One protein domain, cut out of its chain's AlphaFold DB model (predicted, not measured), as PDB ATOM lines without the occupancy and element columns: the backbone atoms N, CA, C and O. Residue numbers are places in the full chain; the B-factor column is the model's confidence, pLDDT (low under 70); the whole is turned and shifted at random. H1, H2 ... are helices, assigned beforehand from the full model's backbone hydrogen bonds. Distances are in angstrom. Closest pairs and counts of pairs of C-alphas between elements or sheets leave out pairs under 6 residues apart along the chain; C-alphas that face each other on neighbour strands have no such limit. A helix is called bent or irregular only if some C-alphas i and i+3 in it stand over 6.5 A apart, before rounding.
ATOM      1  N   GLU A 135     -85.274 -40.161 477.008       81.94
ATOM      2  CA  GLU A 135     -86.176 -39.045 477.324       81.94
ATOM      3  C   GLU A 135     -85.701 -38.217 478.530       81.94
ATOM      4  O   GLU A 135     -85.639 -36.996 478.446       81.94
ATOM      5  N   ILE A 136     -85.275 -38.862 479.622       81.31
ATOM      6  CA  ILE A 136     -84.814 -38.155 480.825       81.31
ATOM      7  C   ILE A 136     -83.483 -37.446 480.556       81.31
ATOM      8  O   ILE A 136     -83.272 -36.327 481.023       81.31
ATOM      9  N   LEU A 137     -82.586 -38.067 479.783       85.44
ATOM     10  CA  LEU A 137     -81.320 -37.445 479.396       85.44
ATOM     11  C   LEU A 137     -81.573 -36.149 478.618       85.44
ATOM     12  O   LEU A 137     -81.052 -35.095 478.979       85.44
ATOM     13  N   TRP A 138     -82.390 -36.216 477.566       89.25
ATOM     14  CA  TRP A 138     -82.681 -35.053 476.733       89.25
ATOM     15  C   TRP A 138     -83.466 -33.974 477.488       89.25
ATOM     16  O   TRP A 138     -83.199 -32.794 477.270       89.25
ATOM     17  N   ASP A 139     -84.325 -34.337 478.441       86.56
ATOM     18  CA  ASP A 139     -85.006 -33.370 479.305       86.56
ATOM     19  C   ASP A 139     -84.037 -32.611 480.212       86.56
ATOM     20  O   ASP A 139     -84.059 -31.380 480.258       86.56
ATOM     21  N   ASN A 140     -83.076 -33.308 480.818       83.81
ATOM     22  CA  ASN A 140     -82.035 -32.655 481.608       83.81
ATOM     23  C   ASN A 140     -81.156 -31.736 480.755       83.81
ATOM     24  O   ASN A 140     -80.871 -30.606 481.152       83.81
ATOM     25  N   ILE A 141     -80.761 -32.165 479.556       87.12
ATOM     26  CA  ILE A 141     -79.989 -31.303 478.650       87.12
ATOM     27  C   ILE A 141     -80.804 -30.074 478.265       87.12
ATOM     28  O   ILE A 141     -80.258 -28.976 478.203       87.12
ATOM     29  N   TRP A 142     -82.103 -30.232 478.017       87.44
ATOM     30  CA  TRP A 142     -82.981 -29.125 477.665       87.44
ATOM     31  C   TRP A 142     -83.084 -28.094 478.799       87.44
ATOM     32  O   TRP A 142     -82.931 -26.897 478.539       87.44
ATOM     33  N   VAL A 143     -83.256 -28.550 480.045       82.81
ATOM     34  CA  VAL A 143     -83.338 -27.697 481.245       82.81
ATOM     35  C   VAL A 143     -82.001 -27.014 481.550       82.81
ATOM     36  O   VAL A 143     -81.968 -25.820 481.857       82.81
ATOM     37  N   TYR A 144     -80.885 -27.736 481.425       82.69
ATOM     38  CA  TYR A 144     -79.568 -27.279 481.876       82.69
ATOM     39  C   TYR A 144     -78.595 -26.908 480.749       82.69
ATOM     40  O   TYR A 144     -77.415 -26.687 481.021       82.69
ATOM     41  N   ALA A 145     -79.060 -26.756 479.505       85.75
ATOM     42  CA  ALA A 145     -78.212 -26.440 478.348       85.75
ATOM     43  C   ALA A 145     -77.285 -25.230 478.578       85.75
ATOM     44  O   ALA A 145     -76.158 -25.211 478.090       85.75
ATOM     45  N   ALA A 146     -77.744 -24.233 479.345       81.69
ATOM     46  CA  ALA A 146     -76.992 -23.022 479.692       81.69
ATOM     47  C   ALA A 146     -75.659 -23.287 480.415       81.69
ATOM     48  O   ALA A 146     -74.742 -22.478 480.299       81.69
ATOM     49  N   HIS A 147     -75.544 -24.409 481.125       81.31
ATOM     50  CA  HIS A 147     -74.378 -24.757 481.938       81.31
ATOM     51  C   HIS A 147     -73.270 -25.453 481.136       81.31
ATOM     52  O   HIS A 147     -72.185 -25.700 481.656       81.31
ATOM     53  N   GLN A 148     -73.525 -25.771 479.865       83.50
ATOM     54  CA  GLN A 148     -72.634 -26.587 479.052       83.50
ATOM     55  C   GLN A 148     -71.656 -25.723 478.245       83.50
ATOM     56  O   GLN A 148     -72.032 -24.811 477.499       83.50
ATOM     57  N   THR A 149     -70.363 -26.013 478.381       85.81
ATOM     58  CA  THR A 149     -69.277 -25.274 477.711       85.81
ATOM     59  C   THR A 149     -68.921 -25.848 476.343       85.81
ATOM     60  O   THR A 149     -68.416 -25.133 475.475       85.81
ATOM     61  N   SER A 150     -69.240 -27.119 476.109       89.19
ATOM     62  CA  SER A 150     -68.994 -27.817 474.850       89.19
ATOM     63  C   SER A 150     -70.119 -28.793 474.527       89.19
ATOM     64  O   SER A 150     -70.776 -29.306 475.425       89.19
ATOM     65  N   VAL A 151     -70.313 -29.071 473.238       90.31
ATOM     66  CA  VAL A 151     -71.255 -30.093 472.762       90.31
ATOM     67  C   VAL A 151     -70.516 -31.434 472.727       90.31
ATOM     68  O   VAL A 151     -69.544 -31.528 471.971       90.31
ATOM     69  N   PRO A 152     -70.932 -32.457 473.494       89.31
ATOM     70  CA  PRO A 152     -70.308 -33.773 473.423       89.31
ATOM     71  C   PRO A 152     -70.497 -34.401 472.035       89.31
ATOM     72  O   PRO A 152     -71.598 -34.368 471.480       89.31
ATOM     73  N   ALA A 153     -69.432 -34.981 471.474       87.88
ATOM     74  CA  ALA A 153     -69.442 -35.502 470.103       87.88
ATOM     75  C   ALA A 153     -70.483 -36.617 469.900       87.88
ATOM     76  O   ALA A 153     -71.256 -36.564 468.949       87.88
ATOM     77  N   HIS A 154     -70.581 -37.559 470.839       82.31
ATOM     78  CA  HIS A 154     -71.520 -38.682 470.755       82.31
ATOM     79  C   HIS A 154     -72.998 -38.232 470.765       82.31
ATOM     80  O   HIS A 154     -73.836 -38.856 470.117       82.31
ATOM     81  N   MET A 155     -73.344 -37.133 471.453       88.06
ATOM     82  CA  MET A 155     -74.710 -36.587 471.435       88.06
ATOM     83  C   MET A 155     -75.039 -35.944 470.103       88.06
ATOM     84  O   MET A 155     -76.163 -36.057 469.617       88.06
ATOM     85  N   GLU A 156     -74.065 -35.239 469.530       93.12
ATOM     86  CA  GLU A 156     -74.200 -34.671 468.199       93.12
ATOM     87  C   GLU A 156     -74.356 -35.782 467.166       93.12
ATOM     88  O   GLU A 156     -75.257 -35.693 466.341       93.12
ATOM     89  N   ASP A 157     -73.576 -36.857 467.265       89.19
ATOM     90  CA  ASP A 157     -73.710 -38.023 466.397       89.19
ATOM     91  C   ASP A 157     -75.091 -38.668 466.550       89.19
ATOM     92  O   ASP A 157     -75.784 -38.849 465.553       89.19
ATOM     93  N   HIS A 158     -75.555 -38.919 467.779       86.19
ATOM     94  CA  HIS A 158     -76.880 -39.495 468.028       86.19
ATOM     95  C   HIS A 158     -78.017 -38.607 467.503       86.19
ATOM     96  O   HIS A 158     -78.961 -39.103 466.881       86.19
ATOM     97  N   PHE A 159     -77.922 -37.290 467.691       92.81
ATOM     98  CA  PHE A 159     -78.862 -36.330 467.117       92.81
ATOM     99  C   PHE A 159     -78.816 -36.349 465.588       92.81
ATOM    100  O   PHE A 159     -79.851 -36.479 464.943       92.81
ATOM    101  N   MET A 160     -77.631 -36.261 464.986       92.25
ATOM    102  CA  MET A 160     -77.464 -36.249 463.532       92.25
ATOM    103  C   MET A 160     -77.968 -37.545 462.903       92.25
ATOM    104  O   MET A 160     -78.634 -37.496 461.870       92.25
ATOM    105  N   ILE A 161     -77.709 -38.684 463.540       85.12
ATOM    106  CA  ILE A 161     -78.241 -39.994 463.175       85.12
ATOM    107  C   ILE A 161     -79.764 -39.968 463.254       85.12
ATOM    108  O   ILE A 161     -80.423 -40.192 462.249       85.12
ATOM    109  N   THR A 162     -80.337 -39.590 464.397       86.44
ATOM    110  CA  THR A 162     -81.797 -39.561 464.585       86.44
ATOM    111  C   THR A 162     -82.489 -38.646 463.571       86.44
ATOM    112  O   THR A 162     -83.535 -38.992 463.031       86.44
ATOM    113  N   MET A 163     -81.887 -37.498 463.259       89.50
ATOM    114  CA  MET A 163     -82.430 -36.520 462.312       89.50
ATOM    115  C   MET A 163     -82.221 -36.897 460.843       89.50
ATOM    116  O   MET A 163     -82.997 -36.469 459.990       89.50
ATOM    117  N   SER A 164     -81.159 -37.639 460.520       82.19
ATOM    118  CA  SER A 164     -80.882 -38.093 459.150       82.19
ATOM    119  C   SER A 164     -81.617 -39.384 458.806       82.19
ATOM    120  O   SER A 164     -82.053 -39.536 457.668       82.19
ATOM    121  N   HIS A 165     -81.795 -40.266 459.790       71.50
ATOM    122  CA  HIS A 165     -82.479 -41.549 459.652       71.50
ATOM    123  C   HIS A 165     -83.966 -41.496 459.978       71.50
ATOM    124  O   HIS A 165     -84.598 -42.537 459.861       71.50
ATOM    125  N   GLY A 166     -84.499 -40.351 460.421       60.09
ATOM    126  CA  GLY A 166     -85.803 -40.208 461.073       60.09
ATOM    127  C   GLY A 166     -86.936 -41.085 460.533       60.09
ATOM    128  O   GLY A 166     -87.725 -40.576 459.756       60.09
ATOM    129  N   ALA A 167     -86.993 -42.368 460.930       51.56
ATOM    130  CA  ALA A 167     -88.014 -43.391 460.646       51.56
ATOM    131  C   ALA A 167     -87.567 -44.822 460.965       51.56
ATOM    132  O   ALA A 167     -88.338 -45.522 461.598       51.56
ATOM    133  N   THR A 168     -86.384 -45.312 460.590       47.28
ATOM    134  CA  THR A 168     -86.274 -46.785 460.426       47.28
ATOM    135  C   THR A 168     -85.334 -47.568 461.336       47.28
ATOM    136  O   THR A 168     -85.314 -48.786 461.216       47.28
ATOM    137  N   THR A 194     -91.804 -34.700 459.059       78.94
ATOM    138  CA  THR A 194     -91.572 -34.596 457.627       78.94
ATOM    139  C   THR A 194     -90.083 -34.383 457.361       78.94
ATOM    140  O   THR A 194     -89.395 -33.658 458.089       78.94
ATOM    141  N   TYR A 195     -89.589 -34.938 456.255       79.31
ATOM    142  CA  TYR A 195     -88.215 -34.712 455.794       79.31
ATOM    143  C   TYR A 195     -87.840 -33.218 455.796       79.31
ATOM    144  O   TYR A 195     -86.732 -32.835 456.165       79.31
ATOM    145  N   ARG A 196     -88.799 -32.344 455.461       77.56
ATOM    146  CA  ARG A 196     -88.626 -30.888 455.477       77.56
ATOM    147  C   ARG A 196     -88.383 -30.322 456.882       77.56
ATOM    148  O   ARG A 196     -87.563 -29.417 457.014       77.56
ATOM    149  N   GLN A 197     -89.078 -30.816 457.908       84.81
ATOM    150  CA  GLN A 197     -88.861 -30.395 459.299       84.81
ATOM    151  C   GLN A 197     -87.473 -30.822 459.783       84.81
ATOM    152  O   GLN A 197     -86.730 -29.989 460.303       84.81
ATOM    153  N   CYS A 198     -87.080 -32.069 459.512       88.69
ATOM    154  CA  CYS A 198     -85.741 -32.571 459.829       88.69
ATOM    155  C   CYS A 198     -84.660 -31.745 459.129       88.69
ATOM    156  O   CYS A 198     -83.700 -31.300 459.754       88.69
ATOM    157  N   GLU A 199     -84.849 -31.447 457.841       88.25
ATOM    158  CA  GLU A 199     -83.927 -30.618 457.071       88.25
ATOM    159  C   GLU A 199     -83.811 -29.198 457.653       88.25
ATOM    160  O   GLU A 199     -82.713 -28.644 457.715       88.25
ATOM    161  N   GLN A 200     -84.916 -28.593 458.098       89.75
ATOM    162  CA  GLN A 200     -84.906 -27.271 458.733       89.75
ATOM    163  C   GLN A 200     -84.145 -27.277 460.062       89.75
ATOM    164  O   GLN A 200     -83.328 -26.384 460.297       89.75
ATOM    165  N   ILE A 201     -84.365 -28.294 460.894       92.69
ATOM    166  CA  ILE A 201     -83.678 -28.470 462.179       92.69
ATOM    167  C   ILE A 201     -82.177 -28.700 461.955       92.69
ATOM    168  O   ILE A 201     -81.343 -28.019 462.554       92.69
ATOM    169  N   LEU A 202     -81.816 -29.560 461.001       94.12
ATOM    170  CA  LEU A 202     -80.426 -29.802 460.608       94.12
ATOM    171  C   LEU A 202     -79.757 -28.556 460.012       94.12
ATOM    172  O   LEU A 202     -78.577 -28.308 460.264       94.12
ATOM    173  N   LYS A 203     -80.481 -27.747 459.228       93.81
ATOM    174  CA  LYS A 203     -79.979 -26.460 458.718       93.81
ATOM    175  C   LYS A 203     -79.689 -25.493 459.862       93.81
ATOM    176  O   LYS A 203     -78.625 -24.875 459.850       93.81
ATOM    177  N   LEU A 204     -80.583 -25.385 460.846       92.94
ATOM    178  CA  LEU A 204     -80.371 -24.549 462.030       92.94
ATOM    179  C   LEU A 204     -79.141 -25.009 462.822       92.94
ATOM    180  O   LEU A 204     -78.273 -24.190 463.121       92.94
ATOM    181  N   HIS A 205     -79.015 -26.314 463.075       95.62
ATOM    182  CA  HIS A 205     -77.852 -26.904 463.747       95.62
ATOM    183  C   HIS A 205     -76.537 -26.575 463.025       95.62
ATOM    184  O   HIS A 205     -75.600 -26.041 463.622       95.62
ATOM    185  N   LYS A 206     -76.485 -26.793 461.703       95.62
ATOM    186  CA  LYS A 206     -75.311 -26.464 460.875       95.62
ATOM    187  C   LYS A 206     -74.965 -24.977 460.931       95.62
ATOM    188  O   LYS A 206     -73.788 -24.637 461.035       95.62
ATOM    189  N   LEU A 207     -75.964 -24.092 460.878       95.12
ATOM    190  CA  LEU A 207     -75.752 -22.646 460.987       95.12
ATOM    191  C   LEU A 207     -75.135 -22.268 462.339       95.12
ATOM    192  O   LEU A 207     -74.165 -21.510 462.365       95.12
ATOM    193  N   LEU A 208     -75.636 -22.828 463.445       93.81
ATOM    194  CA  LEU A 208     -75.082 -22.589 464.781       93.81
ATOM    195  C   LEU A 208     -73.630 -23.080 464.895       93.81
ATOM    196  O   LEU A 208     -72.778 -22.350 465.399       93.81
ATOM    197  N   LYS A 209     -73.308 -24.258 464.343       95.12
ATOM    198  CA  LYS A 209     -71.935 -24.802 464.322       95.12
ATOM    199  C   LYS A 209     -70.975 -23.950 463.489       95.12
ATOM    200  O   LYS A 209     -69.837 -23.731 463.903       95.12
ATOM    201  N   VAL A 210     -71.406 -23.452 462.326       95.88
ATOM    202  CA  VAL A 210     -70.588 -22.536 461.507       95.88
ATOM    203  C   VAL A 210     -70.304 -21.250 462.281       95.88
ATOM    204  O   VAL A 210     -69.148 -20.841 462.369       95.88
ATOM    205  N   ARG A 211     -71.321 -20.666 462.928       93.12
ATOM    206  CA  ARG A 211     -71.148 -19.469 463.764       93.12
ATOM    207  C   ARG A 211     -70.218 -19.700 464.952       93.12
ATOM    208  O   ARG A 211     -69.405 -18.830 465.250       93.12
ATOM    209  N   GLN A 212     -70.284 -20.866 465.591       93.81
ATOM    210  CA  GLN A 212     -69.369 -21.235 466.673       93.81
ATOM    211  C   GLN A 212     -67.911 -21.252 466.193       93.81
ATOM    212  O   GLN A 212     -67.033 -20.714 466.863       93.81
ATOM    213  N   ARG A 213     -67.652 -21.797 464.995       94.25
ATOM    214  CA  ARG A 213     -66.309 -21.800 464.389       94.25
ATOM    215  C   ARG A 213     -65.826 -20.394 464.025       94.25
ATOM    216  O   ARG A 213     -64.653 -20.099 464.223       94.25
ATOM    217  N   GLU A 214     -66.707 -19.534 463.514       94.88
ATOM    218  CA  GLU A 214     -66.376 -18.143 463.158       94.88
ATOM    219  C   GLU A 214     -66.027 -17.286 464.383       94.88
ATOM    220  O   GLU A 214     -65.125 -16.451 464.322       94.88
ATOM    221  N   LEU A 215     -66.745 -17.478 465.491       91.88
ATOM    222  CA  LEU A 215     -66.551 -16.706 466.721       91.88
ATOM    223  C   LEU A 215     -65.378 -17.227 467.569       91.88
ATOM    224  O   LEU A 215     -64.833 -16.473 468.381       91.88
ATOM    225  N   GLY A 216     -64.958 -18.481 467.368       90.94
ATOM    226  CA  GLY A 216     -63.896 -19.116 468.148       90.94
ATOM    227  C   GLY A 216     -64.197 -19.063 469.650       90.94
ATOM    228  O   GLY A 216     -65.345 -19.190 470.066       90.94
ATOM    229  N   SER A 217     -63.183 -18.792 470.474       84.25
ATOM    230  CA  SER A 217     -63.332 -18.674 471.935       84.25
ATOM    231  C   SER A 217     -64.114 -17.437 472.401       84.25
ATOM    232  O   SER A 217     -64.297 -17.259 473.599       84.25
ATOM    233  N   ARG A 218     -64.545 -16.538 471.500       80.50
ATOM    234  CA  ARG A 218     -65.192 -15.272 471.896       80.50
ATOM    235  C   ARG A 218     -66.661 -15.421 472.280       80.50
ATOM    236  O   ARG A 218     -67.197 -14.520 472.917       80.50
ATOM    237  N   ALA A 219     -67.322 -16.500 471.868       84.00
ATOM    238  CA  ALA A 219     -68.719 -16.741 472.201       84.00
ATOM    239  C   ALA A 219     -68.995 -18.241 472.303       84.00
ATOM    240  O   ALA A 219     -68.890 -18.972 471.316       84.00
ATOM    241  N   ASN A 220     -69.391 -18.688 473.492       86.31
ATOM    242  CA  ASN A 220     -69.829 -20.056 473.694       86.31
ATOM    243  C   ASN A 220     -71.263 -20.235 473.158       86.31
ATOM    244  O   ASN A 220     -72.233 -19.810 473.782       86.31
ATOM    245  N   LEU A 221     -71.389 -20.855 471.981       91.06
ATOM    246  CA  LEU A 221     -72.675 -21.228 471.376       91.06
ATOM    247  C   LEU A 221     -73.113 -22.662 471.721       91.06
ATOM    248  O   LEU A 221     -74.170 -23.088 471.254       91.06
ATOM    249  N   ALA A 222     -72.344 -23.401 472.531       91.62
ATOM    250  CA  ALA A 222     -72.692 -24.767 472.918       91.62
ATOM    251  C   ALA A 222     -74.072 -24.864 473.598       91.62
ATOM    252  O   ALA A 222     -74.839 -25.736 473.186       91.62
ATOM    253  N   PRO A 223     -74.474 -23.941 474.501       91.88
ATOM    254  CA  PRO A 223     -75.811 -23.966 475.089       91.88
ATOM    255  C   PRO A 223     -76.942 -23.876 474.073       91.88
ATOM    256  O   PRO A 223     -77.921 -24.610 474.150       91.88
ATOM    257  N   ALA A 224     -76.809 -22.993 473.080       89.06
ATOM    258  CA  ALA A 224     -77.831 -22.825 472.055       89.06
ATOM    259  C   ALA A 224     -77.938 -24.070 471.163       89.06
ATOM    260  O   ALA A 224     -79.038 -24.446 470.759       89.06
ATOM    261  N   ILE A 225     -76.808 -24.714 470.860       94.06
ATOM    262  CA  ILE A 225     -76.775 -25.955 470.083       94.06
ATOM    263  C   ILE A 225     -77.441 -27.088 470.873       94.06
ATOM    264  O   ILE A 225     -78.387 -27.696 470.373       94.06
ATOM    265  N   LEU A 226     -77.016 -27.309 472.119       92.88
ATOM    266  CA  LEU A 226     -77.554 -28.358 472.986       92.88
ATOM    267  C   LEU A 226     -79.040 -28.165 473.278       92.88
ATOM    268  O   LEU A 226     -79.790 -29.129 473.199       92.88
ATOM    269  N   PHE A 227     -79.492 -26.932 473.510       93.06
ATOM    270  CA  PHE A 227     -80.910 -26.636 473.697       93.06
ATOM    271  C   PHE A 227     -81.753 -27.045 472.481       93.06
ATOM    272  O   PHE A 227     -82.813 -27.653 472.632       93.06
ATOM    273  N   ASN A 228     -81.291 -26.729 471.264       92.75
ATOM    274  CA  ASN A 228     -82.010 -27.098 470.043       92.75
ATOM    275  C   ASN A 228     -81.999 -28.614 469.810       92.75
ATOM    276  O   ASN A 228     -83.035 -29.167 469.446       92.75
ATOM    277  N   MET A 229     -80.863 -29.278 470.047       94.94
ATOM    278  CA  MET A 229     -80.757 -30.737 469.967       94.94
ATOM    279  C   MET A 229     -81.693 -31.409 470.969       94.94
ATOM    280  O   MET A 229     -82.503 -32.242 470.582       94.94
ATOM    281  N   ALA A 230     -81.642 -30.999 472.233       93.38
ATOM    282  CA  ALA A 230     -82.435 -31.575 473.306       93.38
ATOM    283  C   ALA A 230     -83.932 -31.371 473.105       93.38
ATOM    284  O   ALA A 230     -84.693 -32.326 473.193       93.38
ATOM    285  N   LYS A 231     -84.356 -30.166 472.708       91.44
ATOM    286  CA  LYS A 231     -85.755 -29.910 472.351       91.44
ATOM    287  C   LYS A 231     -86.224 -30.819 471.216       91.44
ATOM    288  O   LYS A 231     -87.331 -31.349 471.266       91.44
ATOM    289  N   ALA A 232     -85.398 -30.977 470.183       92.75
ATOM    290  CA  ALA A 232     -85.735 -31.820 469.049       92.75
ATOM    291  C   ALA A 232     -85.827 -33.301 469.445       92.75
ATOM    292  O   ALA A 232     -86.778 -33.986 469.083       92.75
ATOM    293  N   MET A 233     -84.864 -33.774 470.228       91.94
ATOM    294  CA  MET A 233     -84.804 -35.155 470.682       91.94
ATOM    295  C   MET A 233     -85.895 -35.484 471.701       91.94
ATOM    296  O   MET A 233     -86.462 -36.565 471.606       91.94
ATOM    297  N   ASN A 234     -86.263 -34.570 472.602       88.38
ATOM    298  CA  ASN A 234     -87.398 -34.745 473.515       88.38
ATOM    299  C   ASN A 234     -88.711 -34.948 472.768       88.38
ATOM    300  O   ASN A 234     -89.507 -35.800 473.139       88.38
ATOM    301  N   GLU A 235     -88.938 -34.194 471.697       86.88
ATOM    302  CA  GLU A 235     -90.136 -34.367 470.882       86.88
ATOM    303  C   GLU A 235     -90.106 -35.711 470.134       86.88
ATOM    304  O   GLU A 235     -91.109 -36.421 470.110       86.88
ATOM    305  N   VAL A 236     -88.950 -36.113 469.589       86.69
ATOM    306  CA  VAL A 236     -88.782 -37.436 468.961       86.69
ATOM    307  C   VAL A 236     -89.017 -38.568 469.965       86.69
ATOM    308  O   VAL A 236     -89.758 -39.505 469.669       86.69
ATOM    309  N   TRP A 237     -88.415 -38.501 471.152       83.94
ATOM    310  CA  TRP A 237     -88.569 -39.521 472.190       83.94
ATOM    311  C   TRP A 237     -89.970 -39.533 472.774       83.94
ATOM    312  O   TRP A 237     -90.558 -40.601 472.869       83.94
ATOM    313  N   GLY A 238     -90.556 -38.369 473.048       80.38
ATOM    314  CA  GLY A 238     -91.941 -38.263 473.488       80.38
ATOM    315  C   GLY A 238     -92.904 -38.899 472.485       80.38
ATOM    316  O   GLY A 238     -93.850 -39.576 472.879       80.38
ATOM    317  N   GLN A 239     -92.640 -38.765 471.182       77.75
ATOM    318  CA  GLN A 239     -93.395 -39.484 470.158       77.75
ATOM    319  C   GLN A 239     -93.127 -40.992 470.204       77.75
ATOM    320  O   GLN A 239     -94.082 -41.760 470.273       77.75
ATOM    321  N   ARG A 240     -91.867 -41.439 470.247       78.88
ATOM    322  CA  ARG A 240     -91.532 -42.873 470.354       78.88
ATOM    323  C   ARG A 240     -92.194 -43.534 471.564       78.88
ATOM    324  O   ARG A 240     -92.822 -44.579 471.406       78.88
ATOM    325  N   THR A 241     -92.125 -42.905 472.736       73.19
ATOM    326  CA  THR A 241     -92.761 -43.374 473.972       73.19
ATOM    327  C   THR A 241     -94.284 -43.450 473.807       73.19
ATOM    328  O   THR A 241     -94.888 -44.472 474.140       73.19
ATOM    329  N   ARG A 242     -94.919 -42.417 473.229       68.75
ATOM    330  CA  ARG A 242     -96.381 -42.370 473.013       68.75
ATOM    331  C   ARG A 242     -96.876 -43.404 472.003       68.75
ATOM    332  O   ARG A 242     -97.893 -44.048 472.247       68.75
ATOM    333  N   PHE A 243     -96.157 -43.587 470.898       68.38
ATOM    334  CA  PHE A 243     -96.504 -44.541 469.839       68.38
ATOM    335  C   PHE A 243     -95.973 -45.955 470.099       68.38
ATOM    336  O   PHE A 243     -96.171 -46.842 469.274       68.38
ATOM    337  N   ARG A 244     -95.337 -46.188 471.258       66.00
ATOM    338  CA  ARG A 244     -94.740 -47.479 471.645       66.00
ATOM    339  C   ARG A 244     -93.761 -48.008 470.596       66.00
ATOM    340  O   ARG A 244     -93.673 -49.209 470.339       66.00
ATOM    341  N   TRP A 245     -93.024 -47.094 469.986       64.38
ATOM    342  CA  TRP A 245     -92.049 -47.415 468.963       64.38
ATOM    343  C   TRP A 245     -90.868 -48.176 469.564       64.38
ATOM    344  O   TRP A 245     -90.365 -47.782 470.613       64.38
TER     345      TRP A 245
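AT A GLANCE: This is residues 135 to 168 and 194 to 245 of the 547 residues of an uncharacterized protein of Coniophora puteana (strain RWD-64-598) (UniProt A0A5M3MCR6). Three helices run nearly lengthwise in a row, H1, H4 and H3, with H4 in the middle; the shorter H2 packs on the early part of H3 and slants across H4 on one side of the row. H3 and H4 form a helical hairpin and make the long axis. The printed part has 86 residues with four named helices, H1 to H4 in chain order, and no named strand: all helix. It is compact, with a radius of gyration of the C-alphas of 13.2 A, and elongated, spanning 43 by 26 by 18 A.

HOW THE PARTS SIT: H1, residues 135 to 147, touches H4, residues 222 to 242, at a shallow tilt of 16 degrees, opposite ways; their closest C-alphas, Ala 145 and Pro 223, are 4.7 A apart. H2, residues 153 to 165, only just touches the hub H4, with 3 pairs of C-alphas within 8 A, the closest Phe 159 and Met 229 at 6.6 A, at a steep tilt of 49 degrees. With residues 160 to 164 alone, H2 touches H3, residues 195 to 218; the closest C-alphas are Met 163 and Cys 198, 5.7 A. H3 touches H4 with residues 201 to 212 alone, closest at C-alphas His 205 and Ile 225, 6.5 A, at a shallow tilt of 24 degrees, opposite ways. H1 is apart from H2 and H3. Every O i to N i+4 pair is within hydrogen-bond range in H2 and H4, against 7 of 9 in H1 and 18 of 20 in H3.

IN THESE COORDINATES: H1 begins at C-alpha 135 (-86.176, -39.045, 477.324) and measures 19.1 A; it is irregular, with C-alphas 143 and 146 8.0 A apart. H2 measures 17.8 A. H3, 34.2 A, has a kink of 43 degrees near residue 212 and is irregular, with C-alphas 214 and 217 9.3 A apart. H4, 29.5 A, ends at C-alpha 242 (-96.381, -42.370, 473.013).

THE WHOLE: The C-alphas farthest apart, Arg 218 and Arg 244, are 43.7 A apart. Residues 169 to 193 are not printed, and C-alphas 168 and 194 are 13.6 A apart across that cut. The links H1 to H2 and H3 to H4 are tight. Confidence is under 70 at residues 166 to 168 and 242 to 245.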